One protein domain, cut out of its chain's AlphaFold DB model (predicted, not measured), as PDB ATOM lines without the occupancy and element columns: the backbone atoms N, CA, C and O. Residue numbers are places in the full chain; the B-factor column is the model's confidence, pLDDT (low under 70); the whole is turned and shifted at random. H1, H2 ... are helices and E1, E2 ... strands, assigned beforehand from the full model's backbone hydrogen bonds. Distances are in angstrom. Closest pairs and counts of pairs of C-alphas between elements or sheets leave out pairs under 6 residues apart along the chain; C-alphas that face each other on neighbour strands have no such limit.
ATOM      1  N   ASN A  17     263.737 311.399 268.468       59.56
ATOM      2  CA  ASN A  17     264.092 312.442 269.432       59.56
ATOM      3  C   ASN A  17     263.440 313.809 269.146       59.56
ATOM      4  O   ASN A  17     263.900 314.820 269.683       59.56
ATOM      5  N   ASP A  18     262.391 313.885 268.319       76.56
ATOM      6  CA  ASP A  18     261.742 315.170 268.047       76.56
ATOM      7  C   ASP A  18     261.234 315.827 269.346       76.56
ATOM      8  O   ASP A  18     260.587 315.193 270.188       76.56
ATOM      9  N   ALA A  19     261.511 317.127 269.504       84.69
ATOM     10  CA  ALA A  19     261.087 317.922 270.655       84.69
ATOM     11  C   ALA A  19     259.568 317.864 270.887       84.69
ATOM     12  O   ALA A  19     259.112 317.985 272.026       84.69
ATOM     13  N   PHE A  20     258.789 317.626 269.830       85.50
ATOM     14  CA  PHE A  20     257.356 317.396 269.909       85.50
ATOM     15  C   PHE A  20     256.996 316.244 270.849       85.50
ATOM     16  O   PHE A  20     256.128 316.415 271.703       85.50
ATOM     17  N   PHE A  21     257.698 315.107 270.776       87.44
ATOM     18  CA  PHE A  21     257.406 313.968 271.648       87.44
ATOM     19  C   PHE A  21     257.638 314.291 273.121       87.44
ATOM     20  O   PHE A  21     257.072 313.612 273.965       87.44
ATOM     21  N   ASN A  22     258.398 315.340 273.453       89.31
ATOM     22  CA  ASN A  22     258.607 315.814 274.820       89.31
ATOM     23  C   ASN A  22     257.574 316.843 275.305       89.31
ATOM     24  O   ASN A  22     257.597 317.201 276.484       89.31
ATOM     25  N   GLN A  23     256.648 317.280 274.450       92.44
ATOM     26  CA  GLN A  23     255.579 318.194 274.844       92.44
ATOM     27  C   GLN A  23     254.551 317.515 275.754       92.44
ATOM     28  O   GLN A  23     254.301 316.311 275.683       92.44
ATOM     29  N   ILE A  24     253.952 318.319 276.635       94.31
ATOM     30  CA  ILE A  24     252.947 317.878 277.600       94.31
ATOM     31  C   ILE A  24     251.708 318.754 277.453       94.31
ATOM     32  O   ILE A  24     251.771 319.973 277.604       94.31
ATOM     33  N   PHE A  25     250.568 318.111 277.238       94.75
ATOM     34  CA  PHE A  25     249.274 318.756 277.058       94.75
ATOM     35  C   PHE A  25     248.359 318.472 278.247       94.75
ATOM     36  O   PHE A  25     248.456 317.428 278.894       94.75
ATOM     37  N   SER A  26     247.465 319.407 278.561       93.81
ATOM     38  CA  SER A  26     246.461 319.215 279.615       93.81
ATOM     39  C   SER A  26     245.120 318.807 279.004       93.81
ATOM     40  O   SER A  26     244.893 318.983 277.807       93.81
ATOM     41  N   ALA A  27     244.211 318.283 279.826       91.94
ATOM     42  CA  ALA A  27     242.821 318.105 279.409       91.94
ATOM     43  C   ALA A  27     242.237 319.424 278.864       91.94
ATOM     44  O   ALA A  27     242.518 320.503 279.387       91.94
ATOM     45  N   GLY A  28     241.448 319.335 277.793       92.25
ATOM     46  CA  GLY A  28     240.848 320.483 277.111       92.25
ATOM     47  C   GLY A  28     241.790 321.267 276.188       92.25
ATOM     48  O   GLY A  28     241.300 322.084 275.405       92.25
ATOM     49  N   SER A  29     243.109 321.027 276.230       93.75
ATOM     50  CA  SER A  29     244.045 321.592 275.251       93.75
ATOM     51  C   SER A  29     243.745 321.060 273.848       93.75
ATOM     52  O   SER A  29     243.286 319.926 273.702       93.75
ATOM     53  N   LYS A  30     244.022 321.875 272.822       93.25
ATOM     54  CA  LYS A  30     243.871 321.454 271.427       93.25
ATOM     55  C   LYS A  30     244.880 320.349 271.099       93.25
ATOM     56  O   LYS A  30     246.045 320.451 271.480       93.25
ATOM     57  N   VAL A  31     244.428 319.316 270.403       91.88
ATOM     58  CA  VAL A  31     245.234 318.208 269.896       91.88
ATOM     59  C   VAL A  31     246.010 318.711 268.676       91.88
ATOM     60  O   VAL A  31     245.384 319.183 267.731       91.88
ATOM     61  N   PRO A  32     247.353 318.669 268.682       90.12
ATOM     62  CA  PRO A  32     248.153 319.160 267.559       90.12
ATOM     63  C   PRO A  32     248.226 318.163 266.394       90.12
ATOM     64  O   PRO A  32     248.356 318.588 265.253       90.12
ATOM     65  N   HIS A  33     248.150 316.862 266.698       88.25
ATOM     66  CA  HIS A  33     248.168 315.762 265.736       88.25
ATOM     67  C   HIS A  33     247.334 314.589 266.252       88.25
ATOM     68  O   HIS A  33     247.413 314.262 267.445       88.25
ATOM     69  N   SER A  34     246.595 313.933 265.353       89.88
ATOM     70  CA  SER A  34     245.915 312.668 265.646       89.88
ATOM     71  C   SER A  34     246.920 311.596 266.069       89.88
ATOM     72  O   SER A  34     248.041 311.545 265.563       89.88
ATOM     73  N   GLY A  35     246.524 310.711 266.978       91.69
ATOM     74  CA  GLY A  35     247.388 309.627 267.433       91.69
ATOM     75  C   GLY A  35     247.060 309.140 268.835       91.69
ATOM     76  O   GLY A  35     245.976 309.386 269.362       91.69
ATOM     77  N   ILE A  36     248.023 308.451 269.445       93.00
ATOM     78  CA  ILE A  36     247.945 307.938 270.809       93.00
ATOM     79  C   ILE A  36     248.825 308.792 271.716       93.00
ATOM     80  O   ILE A  36     250.020 308.971 271.473       93.00
ATOM     81  N   TYR A  37     248.235 309.276 272.804       93.44
ATOM     82  CA  TYR A  37     248.931 310.032 273.837       93.44
ATOM     83  C   TYR A  37     248.853 309.282 275.155       93.44
ATOM     84  O   TYR A  37     247.817 308.716 275.507       93.44
ATOM     85  N   ARG A  38     249.945 309.312 275.912       92.88
ATOM     86  CA  ARG A  38     250.068 308.626 277.194       92.88
ATOM     87  C   ARG A  38     250.144 309.630 278.330       92.88
ATOM     88  O   ARG A  38     250.938 310.570 278.295       92.88
ATOM     89  N   CYS A  39     249.335 309.424 279.363       92.12
ATOM     90  CA  CYS A  39     249.384 310.241 280.563       92.12
ATOM     91  C   CYS A  39     250.711 310.009 281.296       92.12
ATOM     92  O   CYS A  39     251.071 308.872 281.615       92.12
ATOM     93  N   THR A  40     251.440 311.074 281.616       90.56
ATOM     94  CA  THR A  40     252.727 310.962 282.314       90.56
ATOM     95  C   THR A  40     252.570 310.466 283.753       90.56
ATOM     96  O   THR A  40     253.487 309.811 284.254       90.56
ATOM     97  N   GLN A  41     251.401 310.701 284.367       88.00
ATOM     98  CA  GLN A  41     251.071 310.341 285.750       88.00
ATOM     99  C   GLN A  41     250.557 308.898 285.882       88.00
ATOM    100  O   GLN A  41     251.225 308.067 286.487       88.00
ATOM    101  N   CYS A  42     249.399 308.576 285.291       87.06
ATOM    102  CA  CYS A  42     248.752 307.262 285.444       87.06
ATOM    103  C   CYS A  42     249.081 306.261 284.331       87.06
ATOM    104  O   CYS A  42     248.584 305.141 284.349       87.06
ATOM    105  N   LYS A  43     249.888 306.656 283.337       88.56
ATOM    106  CA  LYS A  43     250.300 305.819 282.197       88.56
ATOM    107  C   LYS A  43     249.177 305.330 281.280       88.56
ATOM    108  O   LYS A  43     249.498 304.616 280.332       88.56
ATOM    109  N   ARG A  44     247.924 305.740 281.507       87.69
ATOM    110  CA  ARG A  44     246.801 305.501 280.592       87.69
ATOM    111  C   ARG A  44     247.080 306.116 279.230       87.69
ATOM    112  O   ARG A  44     247.653 307.201 279.145       87.69
ATOM    113  N   GLU A  45     246.611 305.446 278.196       92.00
ATOM    114  CA  GLU A  45     246.689 305.894 276.814       92.00
ATOM    115  C   GLU A  45     245.307 306.312 276.310       92.00
ATOM    116  O   GLU A  45     244.279 305.789 276.752       92.00
ATOM    117  N   VAL A  46     245.287 307.287 275.409       91.56
ATOM    118  CA  VAL A  46     244.084 307.755 274.722       91.56
ATOM    119  C   VAL A  46     244.390 307.937 273.248       91.56
ATOM    120  O   VAL A  46     245.421 308.509 272.897       91.56
ATOM    121  N   ALA A  47     243.483 307.464 272.399       92.81
ATOM    122  CA  ALA A  47     243.456 307.840 270.996       92.81
ATOM    123  C   ALA A  47     242.719 309.179 270.865       92.81
ATOM    124  O   ALA A  47     241.645 309.354 271.443       92.81
ATOM    125  N   VAL A  48     243.305 310.122 270.136       91.88
ATOM    126  CA  VAL A  48     242.736 311.449 269.875       91.88
ATOM    127  C   VAL A  48     242.857 311.795 268.397       91.88
ATOM    128  O   VAL A  48     243.790 311.346 267.729       91.88
ATOM    129  N   ASN A  49     241.942 312.630 267.909       89.56
ATOM    130  CA  ASN A  49     241.932 313.123 266.535       89.56
ATOM    131  C   ASN A  49     242.196 314.640 266.523       89.56
ATOM    132  O   ASN A  49     241.620 315.361 267.334       89.56
ATOM    133  N   ASP A  50     243.013 315.147 265.594       87.94
ATOM    134  CA  ASP A  50     243.068 316.583 265.249       87.94
ATOM    135  C   ASP A  50     242.010 316.900 264.180       87.94
ATOM    136  O   ASP A  50     242.317 317.277 263.052       87.94
ATOM    137  N   HIS A  51     240.741 316.682 264.517       84.06
ATOM    138  CA  HIS A  51     239.609 317.079 263.684       84.06
ATOM    139  C   HIS A  51     238.792 318.149 264.416       84.06
ATOM    140  O   HIS A  51     238.600 318.080 265.627       84.06
ATOM    141  N   ASP A  52     238.316 319.175 263.704       82.56
ATOM    142  CA  ASP A  52     237.819 320.413 264.326       82.56
ATOM    143  C   ASP A  52     236.659 320.231 265.316       82.56
ATOM    144  O   ASP A  52     236.471 321.068 266.201       82.56
ATOM    145  N   LYS A  53     235.903 319.133 265.206       83.06
ATOM    146  CA  LYS A  53     234.784 318.825 266.108       83.06
ATOM    147  C   LYS A  53     235.214 318.168 267.426       83.06
ATOM    148  O   LYS A  53     234.473 318.253 268.402       83.06
ATOM    149  N   ASP A  54     236.380 317.530 267.466       83.19
ATOM    150  CA  ASP A  54     236.836 316.651 268.552       83.19
ATOM    151  C   ASP A  54     238.343 316.789 268.867       83.19
ATOM    152  O   ASP A  54     238.939 315.945 269.528       83.19
ATOM    153  N   ASN A  55     238.947 317.918 268.488       89.00
ATOM    154  CA  ASN A  55     240.371 318.224 268.664       89.00
ATOM    155  C   ASN A  55     240.780 318.626 270.086       89.00
ATOM    156  O   ASN A  55     241.698 319.429 270.241       89.00
ATOM    157  N   LYS A  56     240.132 318.127 271.141       93.94
ATOM    158  CA  LYS A  56     240.520 318.440 272.526       93.94
ATOM    159  C   LYS A  56     240.893 317.188 273.290       93.94
ATOM    160  O   LYS A  56     240.192 316.183 273.235       93.94
ATOM    161  N   PHE A  57     241.965 317.278 274.072       93.44
ATOM    162  CA  PHE A  57     242.355 316.173 274.936       93.44
ATOM    163  C   PHE A  57     241.261 315.869 275.964       93.44
ATOM    164  O   PHE A  57     240.781 316.796 276.633       93.44
ATOM    165  N   PRO A  58     240.892 314.590 276.142       90.00
ATOM    166  CA  PRO A  58     239.829 314.222 277.057       90.00
ATOM    167  C   PRO A  58     240.239 314.485 278.515       90.00
ATOM    168  O   PRO A  58     241.431 314.416 278.861       90.00
ATOM    169  N   PRO A  59     239.264 314.766 279.397       87.75
ATOM    170  CA  PRO A  59     239.497 314.700 280.828       87.75
ATOM    171  C   PRO A  59     239.785 313.254 281.247       87.75
ATOM    172  O   PRO A  59     239.482 312.292 280.540       87.75
ATOM    173  N   HIS A  60     240.357 313.105 282.435       75.25
ATOM    174  CA  HIS A  60     240.528 311.811 283.073       75.25
ATOM    175  C   HIS A  60     239.698 311.802 284.353       75.25
ATOM    176  O   HIS A  60     239.892 312.652 285.218       75.25
ATOM    177  N   TYR A  61     238.762 310.861 284.465       66.75
ATOM    178  CA  TYR A  61     238.051 310.612 285.720       66.75
ATOM    179  C   TYR A  61     238.971 309.861 286.680       66.75
ATOM    180  O   TYR A  61     239.826 309.106 286.223       66.75
ATOM    181  N   GLN A  62     238.826 310.067 287.993       63.06
ATOM    182  CA  GLN A  62     239.656 309.388 288.992       63.06
ATOM    183  C   GLN A  62     239.671 307.879 288.740       63.06
ATOM    184  O   GLN A  62     238.674 307.196 288.950       63.06
ATOM    185  N   ASP A  63     240.823 307.362 288.316       63.53
ATOM    186  CA  ASP A  63     241.120 305.958 288.534       63.53
ATOM    187  C   ASP A  63     241.503 305.836 290.018       63.53
ATOM    188  O   ASP A  63     242.483 306.478 290.436       63.53
ATOM    189  N   PRO A  64     240.751 305.067 290.826       66.75
ATOM    190  CA  PRO A  64     241.013 304.919 292.255       66.75
ATOM    191  C   PRO A  64     242.422 304.379 292.547       66.75
ATOM    192  O   PRO A  64     242.938 304.594 293.639       66.75
ATOM    193  N   LYS A  65     243.080 303.737 291.573       69.31
ATOM    194  CA  LYS A  65     244.441 303.209 291.706       69.31
ATOM    195  C   LYS A  65     245.539 304.264 291.532       69.31
ATOM    196  O   LYS A  65     246.631 304.083 292.062       69.31
ATOM    197  N   PHE A  66     245.285 305.344 290.790       67.00
ATOM    198  CA  PHE A  66     246.338 306.283 290.368       67.00
ATOM    199  C   PHE A  66     246.099 307.746 290.769       67.00
ATOM    200  O   PHE A  66     246.963 308.578 290.504       67.00
ATOM    201  N   ASN A  67     244.952 308.074 291.379       74.06
ATOM    202  CA  ASN A  67     244.564 309.430 291.801       74.06
ATOM    203  C   ASN A  67     244.892 310.527 290.759       74.06
ATOM    204  O   ASN A  67     245.418 311.593 291.077       74.06
ATOM    205  N   CYS A  68     244.620 310.247 289.482       77.06
ATOM    206  CA  CYS A  68     244.920 311.156 288.378       77.06
ATOM    207  C   CYS A  68     243.661 311.944 288.000       77.06
ATOM    208  O   CYS A  68     242.819 311.464 287.242       77.06
ATOM    209  N   THR A  69     243.531 313.142 288.573       79.38
ATOM    210  CA  THR A  69     242.423 314.094 288.342       79.38
ATOM    211  C   THR A  69     242.754 315.154 287.293       79.38
ATOM    212  O   THR A  69     241.870 315.840 286.792       79.38
ATOM    213  N   SER A  70     244.038 315.324 286.968       86.00
ATOM    214  CA  SER A  70     244.540 316.367 286.068       86.00
ATOM    215  C   SER A  70     245.553 315.768 285.093       86.00
ATOM    216  O   SER A  70     246.760 315.935 285.283       86.00
ATOM    217  N   PRO A  71     245.085 315.031 284.067       88.50
ATOM    218  CA  PRO A  71     245.962 314.263 283.201       88.50
ATOM    219  C   PRO A  71     246.905 315.173 282.414       88.50
ATOM    220  O   PRO A  71     246.556 316.284 282.001       88.50
ATOM    221  N   LYS A  72     248.112 314.656 282.203       93.00
ATOM    222  CA  LYS A  72     249.187 315.297 281.450       93.00
ATOM    223  C   LYS A  72     249.566 314.389 280.292       93.00
ATOM    224  O   LYS A  72     250.242 313.385 280.495       93.00
ATOM    225  N   TRP A  73     249.077 314.710 279.104       94.06
ATOM    226  CA  TRP A  73     249.186 313.889 277.905       94.06
ATOM    227  C   TRP A  73     250.501 314.167 277.183       94.06
ATOM    228  O   TRP A  73     250.773 315.306 276.816       94.06
ATOM    229  N   LYS A  74     251.311 313.129 276.983       94.06
ATOM    230  CA  LYS A  74     252.546 313.169 276.196       94.06
ATOM    231  C   LYS A  74     252.340 312.363 274.906       94.06
ATOM    232  O   LYS A  74     251.756 311.278 275.000       94.06
ATOM    233  N   PRO A  75     252.781 312.846 273.732       92.31
ATOM    234  CA  PRO A  75     252.753 312.056 272.503       92.31
ATOM    235  C   PRO A  75     253.424 310.693 272.695       92.31
ATOM    236  O   PRO A  75     254.483 310.605 273.318       92.31
ATOM    237  N   TYR A  76     252.806 309.636 272.174       89.94
ATOM    238  CA  TYR A  76     253.367 308.283 272.201       89.94
ATOM    239  C   TYR A  76     253.427 307.671 270.801       89.94
ATOM    240  O   TYR A  76     254.463 307.149 270.407       89.94
ATOM    241  N   VAL A  77     252.354 307.820 270.023       88.38
ATOM    242  CA  VAL A  77     252.284 307.457 268.601       88.38
ATOM    243  C   VAL A  77     251.538 308.562 267.870       88.38
ATOM    244  O   VAL A  77     250.531 309.044 268.382       88.38
TER     245      VAL A  77
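This is residues 17 to 77 of the 85 residues of the protein "Protein L" of Acinetobacter johnsonii (UniProt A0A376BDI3). This flat domain has little regular structure: long loops cover one face of a small three-stranded sheet, only just strongly twisted, with C-alphas up to 4.3 A off its best plane, and the short helix H1 grazes it. The printed part has 61 residues, 19 in named elements, H1, E1, E2, E3 along the chain; the class is mixed and the sheet E2, E1, E3 antiparallel. It is compact, radius of gyration of the C-alphas 11.2 A, spanning 30 by 30 by 14 A.

H1, residues 19 to 22, only grazes the sheet; Phe 21 and Pro 75 of E3, residues 72 to 77, have the closest C-alphas, 5.1 A. H1 is too short for an O i to N i+4 pair. E1, residues 35 to 39, and E2, residues 45 to 48, form an antiparallel hairpin; N 37 and O 46, 2.9 A, are within hydrogen-bond range. E1 and E3 are antiparallel, with N 38 and O 74 at 2.8 A.

H1 begins at C-alpha 19 (261.087, 317.922, 270.655). E1 is 13.3 A long; E3, 15.4 A, ends at C-alpha 77 (252.284, 307.457, 268.601).

The C-alphas farthest apart, Asp 18 and Pro 64, are 33.5 A apart. The printed part has no cut; links H1 to E1 and E2 to E3 are long. Residue 17 and residues 61 to 66 have pLDDT under 70.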